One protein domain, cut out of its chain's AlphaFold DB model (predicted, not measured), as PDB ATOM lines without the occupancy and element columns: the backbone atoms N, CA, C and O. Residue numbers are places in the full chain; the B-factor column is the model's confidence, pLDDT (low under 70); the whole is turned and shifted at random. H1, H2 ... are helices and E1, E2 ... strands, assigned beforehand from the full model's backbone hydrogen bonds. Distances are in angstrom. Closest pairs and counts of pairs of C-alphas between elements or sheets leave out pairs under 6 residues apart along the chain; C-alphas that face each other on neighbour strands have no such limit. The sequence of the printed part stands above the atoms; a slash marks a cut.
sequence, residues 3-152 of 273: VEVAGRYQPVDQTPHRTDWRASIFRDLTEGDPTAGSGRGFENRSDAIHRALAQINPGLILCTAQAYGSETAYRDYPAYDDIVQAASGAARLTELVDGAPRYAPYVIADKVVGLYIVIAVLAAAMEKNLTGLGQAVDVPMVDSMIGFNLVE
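This is residues 3 to 152 of the 273 residues of an uncharacterized protein of Rhodococcus opacus (strain B4) (UniProt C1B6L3). A small sheet of three short strands sits between a long helix, H5, on one face and the short H2 on the other, making three layers. Beyond one end of the sheet, H3, H6 and the first residues of H5 form a crossed cluster with H4 farther out, while residues 10 to 21, of which 21 belongs to H1, stick out free of the rest. The printed part has 150 residues in the order E1 H1 H2 E2 H3 H4 H5 E3 H6: six named helices and three named strands, mostly helix. The sheet's order is E1, E2, E3, all parallel. The whole is only just compact, close to loose, with a radius of gyration of the C-alphas of 17.3 A and spans of 54 by 40 by 38 A.

Find C-alpha 3 at (216.507, 186.561, 242.896), where E1, residues 3 to 5, begins. Next come H1, residues 21 to 30, 14.2 A long, and H2, residues 45 to 54, 13.9 A. E2 is residues 62 to 65, 10.2 A. H3, residues 81 to 87, and H4, residues 90 to 98, follow. From C-alpha 108 at (214.322, 202.457, 253.757), H5 runs 34.8 A to residue 131. E3 is residues 136 to 138, and H6, residues 141 to 149, ends at C-alpha 149, (218.420, 199.639, 263.116).

Start at E2, the inner strand: N 4 and O 63 are 2.8 A apart towards E1, and N 137 and O 62 are 2.8 A apart towards E3, both within hydrogen-bond range. E1, H1 H2, E2 is a strand-helix-strand unit, two parallel neighbour strands with helices between, and its crossover is right-handed; E2, H3 H4 H5, E3 is another. H5 is on the sheet at a height of 8.9 A, along the strands; its closest C-alphas to E2 are Val 121 and Cys 63, 6.9 A apart. H2 is on the opposite face at a height of 7.2 A; its closest C-alphas to E3 are Asp 47 and Ala 136, 5.6 A. H1 is close to H2 but not clearly touching, Leu 29 and Ile 49 being closest at 6.6 A between C-alphas. H6 only grazes the sheet, with residues 141 to 144. H6 touches H5, about perpendicular at 74 degrees, with the C-alphas of Val 113 and Met 141 closest at 6.0 A; H5 does so with residues 109 to 116 alone. H3 touches H6, the C-alphas of Val 84 and Val 142 being closest at 5.3 A. H4 is close to H3 but not clearly touching, Gln 85 and Ala 91 being closest at 5.9 A between C-alphas. In H1, H2, H3, H5 and H6 every O i to N i+4 pair is within hydrogen-bond range; in H4, 4 of 5 are.

The C-alphas farthest apart are those of His 17 and Gly 99, 55.8 A. The printed part has no cut. The links E1 to H1, H1 to H2 and E2 to H3 are long. The mean pLDDT of the printed part is 78.2, and residues 3 to 43 are under 70.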
ATOM      1  N   VAL A   3     216.773 185.726 241.728       54.25
ATOM      2  CA  VAL A   3     216.507 186.561 242.896       54.25
ATOM      3  C   VAL A   3     215.000 186.733 242.943       54.25
ATOM      4  O   VAL A   3     214.419 187.311 242.026       54.25
ATOM      5  N   GLU A   4     214.375 186.180 243.972       53.59
ATOM      6  CA  GLU A   4     212.976 186.414 244.286       53.59
ATOM      7  C   GLU A   4     212.907 187.512 245.347       53.59
ATOM      8  O   GLU A   4     213.306 187.317 246.496       53.59
ATOM      9  N   VAL A   5     212.397 188.673 244.946       49.28
ATOM     10  CA  VAL A   5     211.999 189.740 245.865       49.28
ATOM     11  C   VAL A   5     210.484 189.693 245.961       49.28
ATOM     12  O   VAL A   5     209.796 189.658 244.938       49.28
ATOM     13  N   ALA A   6     209.970 189.648 247.184       43.28
ATOM     14  CA  ALA A   6     208.561 189.474 247.496       43.28
ATOM     15  C   ALA A   6     207.698 190.676 247.082       43.28
ATOM     16  O   ALA A   6     207.261 191.485 247.889       43.28
ATOM     17  N   GLY A   7     207.401 190.763 245.796       37.50
ATOM     18  CA  GLY A   7     206.398 191.646 245.230       37.50
ATOM     19  C   GLY A   7     206.033 191.058 243.887       37.50
ATOM     20  O   GLY A   7     206.802 191.224 242.953       37.50
ATOM     21  N   ARG A   8     204.932 190.288 243.850       34.84
ATOM     22  CA  ARG A   8     204.333 189.596 242.689       34.84
ATOM     23  C   ARG A   8     205.155 189.681 241.400       34.84
ATOM     24  O   ARG A   8     205.260 190.761 240.829       34.84
ATOM     25  N   TYR A   9     205.570 188.530 240.871       34.31
ATOM     26  CA  TYR A   9     206.019 188.383 239.484       34.31
ATOM     27  C   TYR A   9     205.154 189.239 238.533       34.31
ATOM     28  O   TYR A   9     204.028 188.867 238.199       34.31
ATOM     29  N   GLN A  10     205.656 190.407 238.129       28.61
ATOM     30  CA  GLN A  10     205.141 191.148 236.987       28.61
ATOM     31  C   GLN A  10     206.127 190.893 235.851       28.61
ATOM     32  O   GLN A  10     207.269 191.345 235.942       28.61
ATOM     33  N   PRO A  11     205.741 190.130 234.814       30.69
ATOM     34  CA  PRO A  11     206.622 189.893 233.687       30.69
ATOM     35  C   PRO A  11     206.921 191.233 233.010       30.69
ATOM     36  O   PRO A  11     206.037 191.868 232.435       30.69
ATOM     37  N   VAL A  12     208.176 191.668 233.104       33.69
ATOM     38  CA  VAL A  12     208.725 192.696 232.227       33.69
ATOM     39  C   VAL A  12     209.014 191.992 230.904       33.69
ATOM     40  O   VAL A  12     209.840 191.088 230.863       33.69
ATOM     41  N   ASP A  13     208.308 192.430 229.863       30.86
ATOM     42  CA  ASP A  13     208.376 191.986 228.464       30.86
ATOM     43  C   ASP A  13     207.444 190.818 228.063       30.86
ATOM     44  O   ASP A  13     207.629 189.652 228.407       30.86
ATOM     45  N   GLN A  14     206.415 191.166 227.282       34.31
ATOM     46  CA  GLN A  14     205.543 190.238 226.563       34.31
ATOM     47  C   GLN A  14     206.145 189.948 225.180       34.31
ATOM     48  O   GLN A  14     205.634 190.410 224.162       34.31
ATOM     49  N   THR A  15     207.207 189.146 225.120       29.70
ATOM     50  CA  THR A  15     207.612 188.481 223.872       29.70
ATOM     51  C   THR A  15     207.243 186.993 223.950       29.70
ATOM     52  O   THR A  15     207.763 186.255 224.788       29.70
ATOM     53  N   PRO A  16     206.298 186.502 223.125       38.25
ATOM     54  CA  PRO A  16     205.655 185.218 223.377       38.25
ATOM     55  C   PRO A  16     206.401 184.047 222.726       38.25
ATOM     56  O   PRO A  16     205.833 183.430 221.845       38.25
ATOM     57  N   HIS A  17     207.628 183.681 223.135       34.31
ATOM     58  CA  HIS A  17     208.248 182.413 222.681       34.31
ATOM     59  C   HIS A  17     209.272 181.792 223.658       34.31
ATOM     60  O   HIS A  17     210.478 181.851 223.441       34.31
ATOM     61  N   ARG A  18     208.775 181.107 224.696       33.38
ATOM     62  CA  ARG A  18     209.223 179.798 225.234       33.38
ATOM     63  C   ARG A  18     208.514 179.612 226.570       33.38
ATOM     64  O   ARG A  18     208.617 180.471 227.433       33.38
ATOM     65  N   THR A  19     207.814 178.500 226.751       39.34
ATOM     66  CA  THR A  19     207.321 178.068 228.061       39.34
ATOM     67  C   THR A  19     208.531 177.974 228.992       39.34
ATOM     68  O   THR A  19     209.338 177.050 228.867       39.34
ATOM     69  N   ASP A  20     208.735 178.977 229.846       51.69
ATOM     70  CA  ASP A  20     209.836 178.979 230.803       51.69
ATOM     71  C   ASP A  20     209.467 178.001 231.915       51.69
ATOM     72  O   ASP A  20     208.878 178.361 232.929       51.69
ATOM     73  N   TRP A  21     209.759 176.723 231.679       45.06
ATOM     74  CA  TRP A  21     209.538 175.626 232.622       45.06
ATOM     75  C   TRP A  21     210.146 175.920 234.006       45.06
ATOM     76  O   TRP A  21     209.726 175.353 235.010       45.06
ATOM     77  N   ARG A  22     211.119 176.838 234.080       47.56
ATOM     78  CA  ARG A  22     211.702 177.330 235.332       47.56
ATOM     79  C   ARG A  22     210.693 178.142 236.132       47.56
ATOM     80  O   ARG A  22     210.576 177.923 237.329       47.56
ATOM     81  N   ALA A  23     209.942 179.022 235.475       49.56
ATOM     82  CA  ALA A  23     208.895 179.821 236.099       49.56
ATOM     83  C   ALA A  23     207.690 178.970 236.529       49.56
ATOM     84  O   ALA A  23     207.056 179.297 237.526       49.56
ATOM     85  N   SER A  24     207.386 177.870 235.823       48.25
ATOM     86  CA  SER A  24     206.316 176.949 236.235       48.25
ATOM     87  C   SER A  24     206.712 176.101 237.445       48.25
ATOM     88  O   SER A  24     205.977 176.105 238.421       48.25
ATOM     89  N   ILE A  25     207.902 175.475 237.449       51.75
ATOM     90  CA  ILE A  25     208.408 174.737 238.627       51.75
ATOM     91  C   ILE A  25     208.494 175.666 239.842       51.75
ATOM     92  O   ILE A  25     208.141 175.283 240.951       51.75
ATOM     93  N   PHE A  26     208.945 176.903 239.636       47.91
ATOM     94  CA  PHE A  26     209.046 177.886 240.707       47.91
ATOM     95  C   PHE A  26     207.678 178.291 241.273       47.91
ATOM     96  O   PHE A  26     207.523 178.403 242.486       47.91
ATOM     97  N   ARG A  27     206.670 178.468 240.413       53.94
ATOM     98  CA  ARG A  27     205.295 178.777 240.827       53.94
ATOM     99  C   ARG A  27     204.662 177.620 241.599       53.94
ATOM    100  O   ARG A  27     204.142 177.834 242.687       53.94
ATOM    101  N   ASP A  28     204.798 176.400 241.087       52.53
ATOM    102  CA  ASP A  28     204.231 175.197 241.707       52.53
ATOM    103  C   ASP A  28     204.824 174.924 243.105       52.53
ATOM    104  O   ASP A  28     204.169 174.327 243.955       52.53
ATOM    105  N   LEU A  29     206.058 175.379 243.364       49.59
ATOM    106  CA  LEU A  29     206.726 175.253 244.665       49.59
ATOM    107  C   LEU A  29     206.454 176.423 245.629       49.59
ATOM    108  O   LEU A  29     206.721 176.292 246.825       49.59
ATOM    109  N   THR A  30     205.960 177.563 245.137       53.09
ATOM    110  CA  THR A  30     205.697 178.768 245.949       53.09
ATOM    111  C   THR A  30     204.213 178.962 246.276       53.09
ATOM    112  O   THR A  30     203.900 179.550 247.310       53.09
ATOM    113  N   GLU A  31     203.293 178.416 245.477       50.81
ATOM    114  CA  GLU A  31     201.845 178.443 245.731       50.81
ATOM    115  C   GLU A  31     201.422 177.345 246.736       50.81
ATOM    116  O   GLU A  31     200.820 176.333 246.382       50.81
ATOM    117  N   GLY A  32     201.756 177.536 248.018       45.00
ATOM    118  CA  GLY A  32     201.276 176.716 249.142       45.00
ATOM    119  C   GLY A  32     200.223 177.438 249.998       45.00
ATOM    120  O   GLY A  32     200.286 178.653 250.161       45.00
ATOM    121  N   ASP A  33     199.261 176.692 250.553       40.06
ATOM    122  CA  ASP A  33     198.183 177.202 251.420       40.06
ATOM    123  C   ASP A  33     198.741 177.930 252.670       40.06
ATOM    124  O   ASP A  33     199.374 177.284 253.514       40.06
ATOM    125  N   PRO A  34     198.478 179.244 252.843       42.81
ATOM    126  CA  PRO A  34     198.992 180.038 253.963       42.81
ATOM    127  C   PRO A  34     198.393 179.654 255.328       42.81
ATOM    128  O   PRO A  34     198.818 180.185 256.352       42.81
ATOM    129  N   THR A  35     197.413 178.741 255.378       38.91
ATOM    130  CA  THR A  35     196.787 178.271 256.627       38.91
ATOM    131  C   THR A  35     197.311 176.922 257.133       38.91
ATOM    132  O   THR A  35     196.930 176.470 258.217       38.91
ATOM    133  N   ALA A  36     198.232 176.279 256.411       37.22
ATOM    134  CA  ALA A  36     198.716 174.948 256.757       37.22
ATOM    135  C   ALA A  36     199.910 174.964 257.741       37.22
ATOM    136  O   ALA A  36     201.073 174.924 257.343       37.22
ATOM    137  N   GLY A  37     199.612 174.895 259.046       37.97
ATOM    138  CA  GLY A  37     200.426 174.115 259.994       37.97
ATOM    139  C   GLY A  37     201.060 174.865 261.169       37.97
ATOM    140  O   GLY A  37     202.216 175.262 261.122       37.97
ATOM    141  N   SER A  38     200.359 174.911 262.301       38.47
ATOM    142  CA  SER A  38     200.841 175.404 263.600       38.47
ATOM    143  C   SER A  38     201.606 174.358 264.441       38.47
ATOM    144  O   SER A  38     201.489 174.362 265.665       38.47
ATOM    145  N   GLY A  39     202.378 173.428 263.852       39.25
ATOM    146  CA  GLY A  39     202.889 172.310 264.672       39.25
ATOM    147  C   GLY A  39     204.034 171.413 264.200       39.25
ATOM    148  O   GLY A  39     204.273 170.403 264.859       39.25
ATOM    149  N   ARG A  40     204.772 171.703 263.127       39.09
ATOM    150  CA  ARG A  40     206.000 170.950 262.784       39.09
ATOM    151  C   ARG A  40     207.044 171.913 262.243       39.09
ATOM    152  O   ARG A  40     206.668 172.834 261.529       39.09
ATOM    153  N   GLY A  41     208.313 171.699 262.605       46.88
ATOM    154  CA  GLY A  41     209.443 172.498 262.128       46.88
ATOM    155  C   GLY A  41     209.312 172.741 260.630       46.88
ATOM    156  O   GLY A  41     209.200 171.790 259.855       46.88
ATOM    157  N   PHE A  42     209.195 174.010 260.259       53.88
ATOM    158  CA  PHE A  42     208.992 174.405 258.881       53.88
ATOM    159  C   PHE A  42     210.251 174.034 258.102       53.88
ATOM    160  O   PHE A  42     211.335 174.516 258.411       53.88
ATOM    161  N   GLU A  43     210.120 173.147 257.119       66.44
ATOM    162  CA  GLU A  43     211.194 172.922 256.158       66.44
ATOM    163  C   GLU A  43     211.539 174.260 255.490       66.44
ATOM    164  O   GLU A  43     210.637 174.987 255.058       66.44
ATOM    165  N   ASN A  44     212.832 174.585 255.438       75.81
ATOM    166  CA  ASN A  44     213.331 175.794 254.801       75.81
ATOM    167  C   ASN A  44     212.925 175.785 253.316       75.81
ATOM    168  O   ASN A  44     213.401 174.966 252.521       75.81
ATOM    169  N   ARG A  45     211.983 176.667 252.950       76.81
ATOM    170  CA  ARG A  45     211.401 176.717 251.599       76.81
ATOM    171  C   ARG A  45     212.471 176.987 250.545       76.81
ATOM    172  O   ARG A  45     212.444 176.366 249.483       76.81
ATOM    173  N   SER A  46     213.393 177.899 250.828       81.56
ATOM    174  CA  SER A  46     214.440 178.298 249.890       81.56
ATOM    175  C   SER A  46     215.353 177.117 249.578       81.56
ATOM    176  O   SER A  46     215.647 176.863 248.409       81.56
ATOM    177  N   ASP A  47     215.690 176.312 250.583       86.00
ATOM    178  CA  ASP A  47     216.441 175.073 250.378       86.00
ATOM    179  C   ASP A  47     215.650 174.030 249.583       86.00
ATOM    180  O   ASP A  47     216.209 173.371 248.706       86.00
ATOM    181  N   ALA A  48     214.349 173.871 249.846       85.81
ATOM    182  CA  ALA A  48     213.508 172.937 249.095       85.81
ATOM    183  C   ALA A  48     213.436 173.302 247.600       85.81
ATOM    184  O   ALA A  48     213.643 172.440 246.739       85.81
ATOM    185  N   ILE A  49     213.222 174.586 247.289       85.44
ATOM    186  CA  ILE A  49     213.209 175.100 245.912       85.44
ATOM    187  C   ILE A  49     214.590 174.951 245.271       85.44
ATOM    188  O   ILE A  49     214.705 174.486 244.133       85.44
ATOM    189  N   HIS A  50     215.652 175.312 245.996       90.19
ATOM    190  CA  HIS A  50     217.018 175.195 245.501       90.19
ATOM    191  C   HIS A  50     217.359 173.753 245.146       90.19
ATOM    192  O   HIS A  50     217.800 173.514 244.026       90.19
ATOM    193  N   ARG A  51     217.079 172.783 246.028       91.50
ATOM    194  CA  ARG A  51     217.349 171.360 245.768       91.50
ATOM    195  C   ARG A  51     216.647 170.859 244.509       91.50
ATOM    196  O   ARG A  51     217.272 170.145 243.727       91.50
ATOM    197  N   ALA A  52     215.389 171.243 244.289       89.44
ATOM    198  CA  ALA A  52     214.649 170.860 243.087       89.44
ATOM    199  C   ALA A  52     215.301 171.423 241.811       89.44
ATOM    200  O   ALA A  52     215.523 170.698 240.841       89.44
ATOM    201  N   LEU A  53     215.675 172.705 241.815       88.19
ATOM    202  CA  LEU A  53     216.281 173.356 240.651       88.19
ATOM    203  C   LEU A  53     217.764 172.981 240.450       88.19
ATOM    204  O   LEU A  53     218.260 172.987 239.317       88.19
ATOM    205  N   ALA A  54     218.472 172.616 241.520       90.00
ATOM    206  CA  ALA A  54     219.871 172.199 241.495       90.00
ATOM    207  C   ALA A  54     220.076 170.869 240.757       90.00
ATOM    208  O   ALA A  54     221.140 170.665 240.173       90.00
ATOM    209  N   GLN A  55     219.048 170.010 240.682       92.25
ATOM    210  CA  GLN A  55     219.062 168.812 239.829       92.25
ATOM    211  C   GLN A  55     219.283 169.146 238.344       92.25
ATOM    212  O   GLN A  55     219.761 168.308 237.584       92.25
ATOM    213  N   ILE A  56     218.951 170.373 237.932       93.44
ATOM    214  CA  ILE A  56     219.071 170.841 236.548       93.44
ATOM    215  C   ILE A  56     220.281 171.765 236.385       93.44
ATOM    216  O   ILE A  56     220.934 171.767 235.342       93.44
ATOM    217  N   ASN A  57     220.590 172.563 237.406       90.19
ATOM    218  CA  ASN A  57     221.754 173.440 237.426       90.19
ATOM    219  C   ASN A  57     222.415 173.437 238.815       90.19
ATOM    220  O   ASN A  57     222.045 174.256 239.657       90.19
ATOM    221  N   PRO A  58     223.439 172.596 239.048       92.75
ATOM    222  CA  PRO A  58     224.136 172.535 240.336       92.75
ATOM    223  C   PRO A  58     224.808 173.855 240.741       92.75
ATOM    224  O   PRO A  58     225.006 174.116 241.921       92.75
ATOM    225  N   GLY A  59     225.122 174.723 239.773       91.62
ATOM    226  CA  GLY A  59     225.693 176.052 239.997       91.62
ATOM    227  C   GLY A  59     224.651 177.154 240.243       91.62
ATOM    228  O   GLY A  59     224.962 178.340 240.074       91.62
ATOM    229  N   LEU A  60     223.396 176.802 240.528       94.25
ATOM    230  CA  LEU A  60     222.309 177.745 240.766       94.25
ATOM    231  C   LEU A  60     222.462 178.447 242.115       94.25
ATOM    232  O   LEU A  60     222.496 177.798 243.152       94.25
ATOM    233  N   ILE A  61     222.465 179.778 242.094       94.12
ATOM    234  CA  ILE A  61     222.245 180.592 243.293       94.12
ATOM    235  C   ILE A  61     220.789 181.045 243.265       94.12
ATOM    236  O   ILE A  61     220.371 181.676 242.279       94.12
ATOM    237  N   LEU A  62     220.054 180.686 244.316       92.94
ATOM    238  CA  LEU A  62     218.688 181.123 244.584       92.94
ATOM    239  C   LEU A  62     218.728 182.081 245.771       92.94
ATOM    240  O   LEU A  62     219.157 181.681 246.844       92.94
ATOM    241  N   CYS A  63     218.292 183.321 245.581       91.44
ATOM    242  CA  CYS A  63     218.147 184.281 246.668       91.44
ATOM    243  C   CYS A  63     216.670 184.578 246.903       91.44
ATOM    244  O   CYS A  63     215.968 184.918 245.949       91.44
ATOM    245  N   THR A  64     216.227 184.466 248.151       89.06
ATOM    246  CA  THR A  64     214.891 184.869 248.596       89.06
ATOM    247  C   THR A  64     214.992 186.074 249.518       89.06
ATOM    248  O   THR A  64     215.845 186.117 250.400       89.06
ATOM    249  N   ALA A  65     214.117 187.054 249.311       87.06
ATOM    250  CA  ALA A  65     213.986 188.222 250.173       87.06
ATOM    251  C   ALA A  65     212.506 188.471 250.481       87.06
ATOM    252  O   ALA A  65     211.831 189.262 249.819       87.06
ATOM    253  N   GLN A  66     212.000 187.714 251.454       86.44
ATOM    254  CA  GLN A  66     210.646 187.835 251.996       86.44
ATOM    255  C   GLN A  66     210.661 188.700 253.265       86.44
ATOM    256  O   GLN A  66     211.721 188.966 253.837       86.44
ATOM    257  N   ALA A  67     209.481 189.126 253.731       84.94
ATOM    258  CA  ALA A  67     209.364 189.921 254.956       84.94
ATOM    259  C   ALA A  67     210.016 189.199 256.144       84.94
ATOM    260  O   ALA A  67     210.852 189.762 256.849       84.94
ATOM    261  N   TYR A  68     209.659 187.927 256.305       86.75
ATOM    262  CA  TYR A  68     210.132 187.041 257.357       86.75
ATOM    263  C   TYR A  68     210.873 185.854 256.751       86.75
ATOM    264  O   TYR A  68     210.633 185.490 255.599       86.75
ATOM    265  N   GLY A  69     211.749 185.234 257.540       83.88
ATOM    266  CA  GLY A  69     212.542 184.102 257.079       83.88
ATOM    267  C   GLY A  69     211.688 182.905 256.678       83.88
ATOM    268  O   GLY A  69     210.588 182.686 257.200       83.88
ATOM    269  N   SER A  70     212.232 182.108 255.764       79.94
ATOM    270  CA  SER A  70     211.608 180.913 255.181       79.94
ATOM    271  C   SER A  70     211.232 179.827 256.204       79.94
ATOM    272  O   SER A  70     210.363 178.992 255.932       79.94
ATOM    273  N   GLU A  71     211.835 179.867 257.393       78.50
ATOM    274  CA  GLU A  71     211.598 178.948 258.516       78.50
ATOM    275  C   GLU A  71     210.521 179.447 259.499       78.50
ATOM    276  O   GLU A  71     210.216 178.788 260.494       78.50
ATOM    277  N   THR A  72     209.922 180.611 259.238       79.31
ATOM    278  CA  THR A  72     208.905 181.207 260.113       79.31
ATOM    279  C   THR A  72     207.483 180.869 259.659       79.31
ATOM    280  O   THR A  72     207.215 180.665 258.475       79.31
ATOM    281  N   ALA A  73     206.527 180.909 260.595       83.00
ATOM    282  CA  ALA A  73     205.097 180.807 260.277       83.00
ATOM    283  C   ALA A  73     204.583 181.980 259.413       83.00
ATOM    284  O   ALA A  73     203.489 181.907 258.860       83.00
ATOM    285  N   TYR A  74     205.369 183.055 259.295       79.62
ATOM    286  CA  TYR A  74     205.023 184.267 258.555       79.62
ATOM    287  C   TYR A  74     205.682 184.343 257.171       79.62
ATOM    288  O   TYR A  74     205.554 185.360 256.496       79.62
ATOM    289  N   ARG A  75     206.368 183.286 256.721       76.69
ATOM    290  CA  ARG A  75     207.108 183.242 255.443       76.69
ATOM    291  C   ARG A  75     206.283 183.574 254.191       76.69
ATOM    292  O   ARG A  75     206.854 183.922 253.168       76.69
ATOM    293  N   ASP A  76     204.960 183.431 254.271       79.12
ATOM    294  CA  ASP A  76     204.007 183.677 253.180       79.12
ATOM    295  C   ASP A  76     203.357 185.068 253.241       79.12
ATOM    296  O   ASP A  76     202.533 185.423 252.396       79.12
ATOM    297  N   TYR A  77     203.700 185.869 254.252       78.19
ATOM    298  CA  TYR A  77     203.172 187.219 254.380       78.19
ATOM    299  C   TYR A  77     203.855 188.157 253.379       78.19
ATOM    300  O   TYR A  77     205.061 188.049 253.146       78.19
ATOM    301  N   PRO A  78     203.106 189.113 252.802       75.62
ATOM    302  CA  PRO A  78     203.665 190.042 251.836       75.62
ATOM    303  C   PRO A  78     204.741 190.924 252.476       75.62
ATOM    304  O   PRO A  78     204.594 191.382 253.612       75.62
ATOM    305  N   ALA A  79     205.788 191.212 251.706       77.12
ATOM    306  CA  ALA A  79     206.837 192.134 252.103       77.12
ATOM    307  C   ALA A  79     206.594 193.508 251.482       77.12
ATOM    308  O   ALA A  79     206.871 193.748 250.311       77.12
ATOM    309  N   TYR A  80     206.040 194.412 252.283       88.50
ATOM    310  CA  TYR A  80     205.991 195.832 251.956       88.50
ATOM    311  C   TYR A  80     206.898 196.586 252.916       88.50
ATOM    312  O   TYR A  80     206.971 196.234 254.094       88.50
ATOM    313  N   ASP A  81     207.545 197.636 252.419       92.94
ATOM    314  CA  ASP A  81     208.487 198.445 253.190       92.94
ATOM    315  C   ASP A  81     207.902 198.878 254.548       92.94
ATOM    316  O   ASP A  81     208.508 198.610 255.583       92.94
ATOM    317  N   ASP A  82     206.670 199.395 254.573       94.88
ATOM    318  CA  ASP A  82     205.973 199.801 255.804       94.88
ATOM    319  C   ASP A  82     205.778 198.646 256.803       94.88
ATOM    320  O   ASP A  82     205.935 198.832 258.012       94.88
ATOM    321  N   ILE A  83     205.469 197.434 256.317       92.44
ATOM    322  CA  ILE A  83     205.332 196.242 257.172       92.44
ATOM    323  C   ILE A  83     206.676 195.928 257.820       92.44
ATOM    324  O   ILE A  83     206.741 195.671 259.023       92.44
ATOM    325  N   VAL A  84     207.756 195.982 257.040       94.50
ATOM    326  CA  VAL A  84     209.104 195.714 257.541       94.50
ATOM    327  C   VAL A  84     209.548 196.814 258.507       94.50
ATOM    328  O   VAL A  84     210.103 196.501 259.558       94.50
ATOM    329  N   GLN A  85     209.265 198.090 258.230       96.00
ATOM    330  CA  GLN A  85     209.542 199.195 259.154       96.00
ATOM    331  C   GLN A  85     208.809 199.026 260.493       96.00
ATOM    332  O   GLN A  85     209.398 199.257 261.553       96.00
ATOM    333  N   ALA A  86     207.541 198.607 260.458       94.00
ATOM    334  CA  ALA A  86     206.766 198.328 261.662       94.00
ATOM    335  C   ALA A  86     207.347 197.141 262.448       94.00
ATOM    336  O   ALA A  86     207.604 197.260 263.645       94.00
ATOM    337  N   ALA A  87     207.592 196.016 261.773       93.06
ATOM    338  CA  ALA A  87     208.020 194.769 262.407       93.06
ATOM    339  C   ALA A  87     209.481 194.788 262.894       93.06
ATOM    340  O   ALA A  87     209.806 194.131 263.878       93.06
ATOM    341  N   SER A  88     210.358 195.562 262.248       93.88
ATOM    342  CA  SER A  88     211.784 195.663 262.609       93.88
ATOM    343  C   SER A  88     212.091 196.660 263.731       93.88
ATOM    344  O   SER A  88     213.252 196.851 264.091       93.88
ATOM    345  N   GLY A  89     211.073 197.336 264.271       92.69
ATOM    346  CA  GLY A  89     211.244 198.351 265.312       92.69
ATOM    347  C   GLY A  89     211.653 199.735 264.797       92.69
ATOM    348  O   GLY A  89     211.803 200.646 265.607       92.69
ATOM    349  N   ALA A  90     211.763 199.948 263.480       94.75
ATOM    350  CA  ALA A  90     212.076 201.265 262.913       94.75
ATOM    351  C   ALA A  90     211.039 202.324 263.331       94.75
ATOM    352  O   ALA A  90     211.396 203.388 263.834       94.75
ATOM    353  N   ALA A  91     209.747 201.992 263.221       94.94
ATOM    354  CA  ALA A  91     208.665 202.886 263.636       94.94
ATOM    355  C   ALA A  91     208.666 203.159 265.155       94.94
ATOM    356  O   ALA A  91     208.291 204.250 265.590       94.94
ATOM    357  N   ARG A  92     209.131 202.193 265.963       93.06
ATOM    358  CA  ARG A  92     209.298 202.348 267.416       93.06
ATOM    359  C   ARG A  92     210.417 203.333 267.749       93.06
ATOM    360  O   ARG A  92     210.268 204.109 268.686       93.06
ATOM    361  N   LEU A  93     211.514 203.349 266.990       93.19
ATOM    362  CA  LEU A  93     212.570 204.350 267.178       93.19
ATOM    363  C   LEU A  93     212.043 205.768 266.940       93.19
ATOM    364  O   LEU A  93     212.362 206.669 267.713       93.19
ATOM    365  N   THR A  94     211.191 205.966 265.930       93.56
ATOM    366  CA  THR A  94     210.529 207.260 265.721       93.56
ATOM    367  C   THR A  94     209.566 207.599 266.854       93.56
ATOM    368  O   THR A  94     209.573 208.729 267.327       93.56
ATOM    369  N   GLU A  95     208.795 206.633 267.357       94.00
ATOM    370  CA  GLU A  95     207.914 206.841 268.514       94.00
ATOM    371  C   GLU A  95     208.677 207.285 269.769       94.00
ATOM    372  O   GLU A  95     208.217 208.177 270.477       94.00
ATOM    373  N   LEU A  96     209.852 206.706 270.031       91.69
ATOM    374  CA  LEU A  96     210.690 207.069 271.178       91.69
ATOM    375  C   LEU A  96     211.160 208.533 271.142       91.69
ATOM    376  O   LEU A  96     211.470 209.085 272.195       91.69
ATOM    377  N   VAL A  97     211.207 209.149 269.958       92.75
ATOM    378  CA  VAL A  97     211.648 210.538 269.755       92.75
ATOM    379  C   VAL A  97     210.458 211.493 269.614       92.75
ATOM    380  O   VAL A  97     210.404 212.520 270.287       92.75
ATOM    381  N   ASP A  98     209.492 211.149 268.761       91.06
ATOM    382  CA  ASP A  98     208.370 212.013 268.369       91.06
ATOM    383  C   ASP A  98     207.106 211.803 269.225       91.06
ATOM    384  O   ASP A  98     206.131 212.544 269.084       91.06
ATOM    385  N   GLY A  99     207.075 210.770 270.073       94.00
ATOM    386  CA  GLY A  99     205.921 210.390 270.896       94.00
ATOM    387  C   GLY A  99     204.809 209.644 270.148       94.00
ATOM    388  O   GLY A  99     203.783 209.322 270.744       94.00
ATOM    389  N   ALA A 100     204.981 209.369 268.852       94.50
ATOM    390  CA  ALA A 100     204.049 208.584 268.047       94.50
ATOM    391  C   ALA A 100     204.794 207.797 266.954       94.50
ATOM    392  O   ALA A 100     205.744 208.332 266.373       94.50
ATOM    393  N   PRO A 101     204.372 206.558 266.632       95.12
ATOM    394  CA  PRO A 101     205.013 205.772 265.586       95.12
ATOM    395  C   PRO A 101     204.778 206.412 264.218       95.12
ATOM    396  O   PRO A 101     203.664 206.827 263.886       95.12
ATOM    397  N   ARG A 102     205.835 206.480 263.409       95.94
ATOM    398  CA  ARG A 102     205.782 206.944 262.019       95.94
ATOM    399  C   ARG A 102     206.772 206.155 261.179       95.94
ATOM    400  O   ARG A 102     207.811 205.734 261.678       95.94
ATOM    401  N   TYR A 103     206.452 205.999 259.903       96.00
ATOM    402  CA  TYR A 103     207.381 205.448 258.926       96.00
ATOM    403  C   TYR A 103     208.334 206.531 258.430       96.00
ATOM    404  O   TYR A 103     207.973 207.711 258.340       96.00
ATOM    405  N   ALA A 104     209.548 206.124 258.074       94.88
ATOM    406  CA  ALA A 104     210.442 206.962 257.301       94.88
ATOM    407  C   ALA A 104     209.734 207.359 255.993       94.88
ATOM    408  O   ALA A 104     209.144 206.500 255.336       94.88
ATOM    409  N   PRO A 105     209.797 208.634 255.564       94.50
ATOM    410  CA  PRO A 105     209.129 209.110 254.350       94.50
ATOM    411  C   PRO A 105     209.894 208.705 253.072       94.50
ATOM    412  O   PRO A 105     210.036 209.482 252.128       94.50
ATOM    413  N   TYR A 106     210.456 207.498 253.070       93.81
ATOM    414  CA  TYR A 106     211.161 206.843 251.979       93.81
ATOM    415  C   TYR A 106     211.249 205.341 252.267       93.81
ATOM    416  O   TYR A 106     211.302 204.939 253.425       93.81
ATOM    417  N   VAL A 107     211.351 204.538 251.205       94.81
ATOM    418  CA  VAL A 107     211.448 203.070 251.288       94.81
ATOM    419  C   VAL A 107     212.812 202.609 251.819       94.81
ATOM    420  O   VAL A 107     213.734 202.307 251.060       94.81
ATOM    421  N   ILE A 108     213.022 202.721 253.131       95.88
ATOM    422  CA  ILE A 108     214.322 202.457 253.757       95.88
ATOM    423  C   ILE A 108     214.628 200.964 253.828       95.88
ATOM    424  O   ILE A 108     215.772 200.584 253.580       95.88
ATOM    425  N   ALA A 109     213.625 200.135 254.113       94.50
ATOM    426  CA  ALA A 109     213.805 198.698 254.215       94.50
ATOM    427  C   ALA A 109     214.158 198.110 252.849       94.50
ATOM    428  O   ALA A 109     215.145 197.388 252.744       94.50
ATOM    429  N   ASP A 110     213.459 198.514 251.786       94.25
ATOM    430  CA  ASP A 110     213.765 198.056 250.425       94.25
ATOM    431  C   ASP A 110     215.197 198.423 250.006       94.25
ATOM    432  O   ASP A 110     215.927 197.609 249.436       94.25
ATOM    433  N   LYS A 111     215.638 199.651 250.313       95.62
ATOM    434  CA  LYS A 111     216.986 200.131 249.962       95.62
ATOM    435  C   LYS A 111     218.079 199.390 250.723       95.62
ATOM    436  O   LYS A 111     219.077 198.997 250.121       95.62
ATOM    437  N   VAL A 112     217.914 199.235 252.036       96.12
ATOM    438  CA  VAL A 112     218.900 198.561 252.887       96.12
ATOM    439  C   VAL A 112     218.940 197.076 252.554       96.12
ATOM    440  O   VAL A 112     220.018 196.551 252.281       96.12
ATOM    441  N   VAL A 113     217.790 196.405 252.482       95.38
ATOM    442  CA  VAL A 113     217.746 194.970 252.182       95.38
ATOM    443  C   VAL A 113     218.231 194.682 250.761       95.38
ATOM    444  O   VAL A 113     218.929 193.694 250.554       95.38
ATOM    445  N   GLY A 114     218.003 195.581 249.800       94.75
ATOM    446  CA  GLY A 114     218.625 195.495 248.477       94.75
ATOM    447  C   GLY A 114     220.155 195.363 248.535       94.75
ATOM    448  O   GLY A 114     220.737 194.572 247.792       94.75
ATOM    449  N   LEU A 115     220.818 196.066 249.461       97.00
ATOM    450  CA  LEU A 115     222.261 195.923 249.684       97.00
ATOM    451  C   LEU A 115     222.614 194.586 250.352       97.00
ATOM    452  O   LEU A 115     223.599 193.963 249.956       97.00
ATOM    453  N   TYR A 116     221.810 194.110 251.306       96.06
ATOM    454  CA  TYR A 116     222.002 192.793 251.931       96.06
ATOM    455  C   TYR A 116     221.862 191.652 250.918       96.06
ATOM    456  O   TYR A 116     222.685 190.739 250.916       96.06
ATOM    457  N   ILE A 117     220.893 191.736 250.001       95.44
ATOM    458  CA  ILE A 117     220.725 190.795 248.883       95.44
ATOM    459  C   ILE A 117     221.991 190.755 248.028       95.44
ATOM    460  O   ILE A 117     222.508 189.677 247.742       95.44
ATOM    461  N   VAL A 118     222.525 191.918 247.641       96.69
ATOM    462  CA  VAL A 118     223.764 191.989 246.852       96.69
ATOM    463  C   VAL A 118     224.925 191.338 247.605       96.69
ATOM    464  O   VAL A 118     225.644 190.532 247.017       96.69
ATOM    465  N   ILE A 119     225.090 191.632 248.897       97.56
ATOM    466  CA  ILE A 119     226.145 191.039 249.731       97.56
ATOM    467  C   ILE A 119     225.994 189.511 249.802       97.56
ATOM    468  O   ILE A 119     226.964 188.796 249.551       97.56
ATOM    469  N   ALA A 120     224.787 189.007 250.073       96.25
ATOM    470  CA  ALA A 120     224.504 187.576 250.171       96.25
ATOM    471  C   ALA A 120     224.762 186.845 248.843       96.25
ATOM    472  O   ALA A 120     225.410 185.799 248.811       96.25
ATOM    473  N   VAL A 121     224.319 187.424 247.724       96.06
ATOM    474  CA  VAL A 121     224.532 186.858 246.385       96.06
ATOM    475  C   VAL A 121     226.009 186.879 245.995       96.06
ATOM    476  O   VAL A 121     226.488 185.908 245.411       96.06
ATOM    477  N   LEU A 122     226.747 187.948 246.311       97.44
ATOM    478  CA  LEU A 122     228.189 188.015 246.059       97.44
ATOM    479  C   LEU A 122     228.946 186.967 246.879       97.44
ATOM    480  O   LEU A 122     229.796 186.275 246.320       97.44
ATOM    481  N   ALA A 123     228.603 186.788 248.157       97.56
ATOM    482  CA  ALA A 123     229.182 185.740 248.994       97.56
ATOM    483  C   ALA A 123     228.904 184.338 248.418       97.56
ATOM    484  O   ALA A 123     229.830 183.547 248.235       97.56
ATOM    485  N   ALA A 124     227.659 184.063 248.017       96.12
ATOM    486  CA  ALA A 124     227.293 182.806 247.368       96.12
ATOM    487  C   ALA A 124     228.011 182.596 246.022       96.12
ATOM    488  O   ALA A 124     228.373 181.472 245.671       96.12
ATOM    489  N   ALA A 125     228.237 183.667 245.257       96.06
ATOM    490  CA  ALA A 125     228.976 183.614 244.001       96.06
ATOM    491  C   ALA A 125     230.468 183.331 244.215       96.06
ATOM    492  O   ALA A 125     231.056 182.580 243.438       96.06
ATOM    493  N   MET A 126     231.072 183.888 245.267       97.56
ATOM    494  CA  MET A 126     232.448 183.577 245.655       97.56
ATOM    495  C   MET A 126     232.591 182.103 246.035       97.56
ATOM    496  O   MET A 126     233.479 181.433 245.514       97.56
ATOM    497  N   GLU A 127     231.678 181.575 246.852       96.56
ATOM    498  CA  GLU A 127     231.686 180.159 247.232       96.56
ATOM    499  C   GLU A 127     231.493 179.243 246.020       96.56
ATOM    500  O   GLU A 127     232.214 178.260 245.833       96.56
ATOM    501  N   LYS A 128     230.580 179.613 245.117       96.31
ATOM    502  CA  LYS A 128     230.394 178.905 243.851       96.31
ATOM    503  C   LYS A 128     231.659 178.896 242.996       96.31
ATOM    504  O   LYS A 128     231.932 177.892 242.346       96.31
ATOM    505  N   ASN A 129     232.427 179.983 242.960       96.25
ATOM    506  CA  ASN A 129     233.678 180.017 242.197       96.25
ATOM    507  C   ASN A 129     234.735 179.056 242.765       96.25
ATOM    508  O   ASN A 129     235.579 178.585 242.007       96.25
ATOM    509  N   LEU A 130     234.683 178.757 244.066       97.19
ATOM    510  CA  LEU A 130     235.595 177.818 244.723       97.19
ATOM    511  C   LEU A 130     235.147 176.361 244.561       97.19
ATOM    512  O   LEU A 130     235.971 175.487 244.304       97.19
ATOM    513  N   THR A 131     233.848 176.095 244.705       97.19
ATOM    514  CA  THR A 131     233.303 174.728 244.793       97.19
ATOM    515  C   THR A 131     232.657 174.231 243.500       97.19
ATOM    516  O   THR A 131     232.453 173.032 243.324       97.19
ATOM    517  N   GLY A 132     232.290 175.141 242.595       94.44
ATOM    518  CA  GLY A 132     231.434 174.874 241.437       94.44
ATOM    519  C   GLY A 132     229.939 174.755 241.769       94.44
ATOM    520  O   GLY A 132     229.122 174.686 240.847       94.44
ATOM    521  N   LEU A 133     229.563 174.764 243.053       95.31
ATOM    522  CA  LEU A 133     228.194 174.554 243.525       95.31
ATOM    523  C   LEU A 133     227.545 175.878 243.933       95.31
ATOM    524  O   LEU A 133     228.152 176.724 244.579       95.31
ATOM    525  N   GLY A 134     226.293 176.073 243.532       93.56
ATOM    526  CA  GLY A 134     225.474 177.168 244.034       93.56
ATOM    527  C   GLY A 134     224.725 176.775 245.310       93.56
ATOM    528  O   GLY A 134     224.780 175.630 245.749       93.56
ATOM    529  N   GLN A 135     224.003 177.728 245.893       93.69
ATOM    530  CA  GLN A 135     223.297 177.564 247.166       93.69
ATOM    531  C   GLN A 135     222.006 178.393 247.197       93.69
ATOM    532  O   GLN A 135     221.845 179.330 246.402       93.69
ATOM    533  N   ALA A 136     221.099 178.045 248.105       93.06
ATOM    534  CA  ALA A 136     220.017 178.929 248.511       93.06
ATOM    535  C   ALA A 136     220.560 179.945 249.528       93.06
ATOM    536  O   ALA A 136     221.335 179.585 250.409       93.06
ATOM    537  N   VAL A 137     220.171 181.210 249.393       92.19
ATOM    538  CA  VAL A 137     220.432 182.259 250.381       92.19
ATOM    539  C   VAL A 137     219.120 182.940 250.732       92.19
ATOM    540  O   VAL A 137     218.401 183.412 249.850       92.19
ATOM    541  N   ASP A 138     218.813 182.986 252.022       90.62
ATOM    542  CA  ASP A 138     217.623 183.648 252.543       90.62
ATOM    543  C   ASP A 138     218.022 184.978 253.184       90.62
ATOM    544  O   ASP A 138     218.956 185.033 253.988       90.62
ATOM    545  N   VAL A 139     217.341 186.059 252.805       92.69
ATOM    546  CA  VAL A 139     217.561 187.413 253.327       92.69
ATOM    547  C   VAL A 139     216.242 187.924 253.908       92.69
ATOM    548  O   VAL A 139     215.507 188.650 253.232       92.69
ATOM    549  N   PRO A 140     215.910 187.555 255.160       92.44
ATOM    550  CA  PRO A 140     214.703 188.041 255.813       92.44
ATOM    551  C   PRO A 140     214.782 189.560 255.986       92.44
ATOM    552  O   PRO A 140     215.714 190.078 256.613       92.44
ATOM    553  N   MET A 141     213.816 190.291 255.425       94.12
ATOM    554  CA  MET A 141     213.839 191.757 255.444       94.12
ATOM    555  C   MET A 141     213.742 192.308 256.871       94.12
ATOM    556  O   MET A 141     214.463 193.245 257.216       94.12
ATOM    557  N   VAL A 142     212.889 191.715 257.714       94.38
ATOM    558  CA  VAL A 142     212.724 192.121 259.119       94.38
ATOM    559  C   VAL A 142     214.010 191.903 259.910       94.38
ATOM    560  O   VAL A 142     214.471 192.843 260.552       94.38
ATOM    561  N   ASP A 143     214.637 190.729 259.814       92.69
ATOM    562  CA  ASP A 143     215.863 190.428 260.567       92.69
ATOM    563  C   ASP A 143     217.034 191.304 260.108       92.69
ATOM    564  O   ASP A 143     217.795 191.824 260.928       92.69
ATOM    565  N   SER A 144     217.134 191.541 258.795       95.19
ATOM    566  CA  SER A 144     218.121 192.458 258.218       95.19
ATOM    567  C   SER A 144     217.951 193.871 258.780       95.19
ATOM    568  O   SER A 144     218.927 194.501 259.190       95.19
ATOM    569  N   MET A 145     216.709 194.357 258.862       96.00
ATOM    570  CA  MET A 145     216.410 195.678 259.416       96.00
ATOM    571  C   MET A 145     216.553 195.745 260.940       96.00
ATOM    572  O   MET A 145     216.948 196.791 261.444       96.00
ATOM    573  N   ILE A 146     216.305 194.660 261.680       93.38
ATOM    574  CA  ILE A 146     216.601 194.580 263.120       93.38
ATOM    575  C   ILE A 146     218.105 194.753 263.345       93.38
ATOM    576  O   ILE A 146     218.513 195.591 264.148       93.38
ATOM    577  N   GLY A 147     218.929 194.009 262.603       91.94
ATOM    578  CA  GLY A 147     220.385 194.123 262.682       91.94
ATOM    579  C   GLY A 147     220.902 195.500 262.257       91.94
ATOM    580  O   GLY A 147     221.872 195.988 262.829       91.94
ATOM    581  N   PHE A 148     220.244 196.137 261.286       94.44
ATOM    582  CA  PHE A 148     220.609 197.468 260.803       94.44
ATOM    583  C   PHE A 148     220.190 198.600 261.754       94.44
ATOM    584  O   PHE A 148     220.967 199.525 261.962       94.44
ATOM    585  N   ASN A 149     218.984 198.541 262.328       91.94
ATOM    586  CA  ASN A 149     218.420 199.639 263.116       91.94
ATOM    587  C   ASN A 149     218.659 199.525 264.622       91.94
ATOM    588  O   ASN A 149     218.638 200.547 265.291       91.94
ATOM    589  N   LEU A 150     218.740 198.314 265.192       89.31
ATOM    590  CA  LEU A 150     218.651 198.123 266.650       89.31
ATOM    591  C   LEU A 150     219.999 197.857 267.326       89.31
ATOM    592  O   LEU A 150     220.057 197.833 268.558       89.31
ATOM    593  N   VAL A 151     221.078 197.680 266.559       87.62
ATOM    594  CA  VAL A 151     222.390 197.272 267.089       87.62
ATOM    595  C   VAL A 151     222.920 198.237 268.154       87.62
ATOM    596  O   VAL A 151     223.389 197.796 269.202       87.62
ATOM    597  N   GLU A 152     222.776 199.546 267.959       87.25
ATOM    598  CA  GLU A 152     223.162 200.565 268.939       87.25
ATOM    599  C   GLU A 152     222.128 200.769 270.060       87.25
ATOM    600  O   GLU A 152     222.433 201.401 271.072       87.25
TER     601      GLU A 152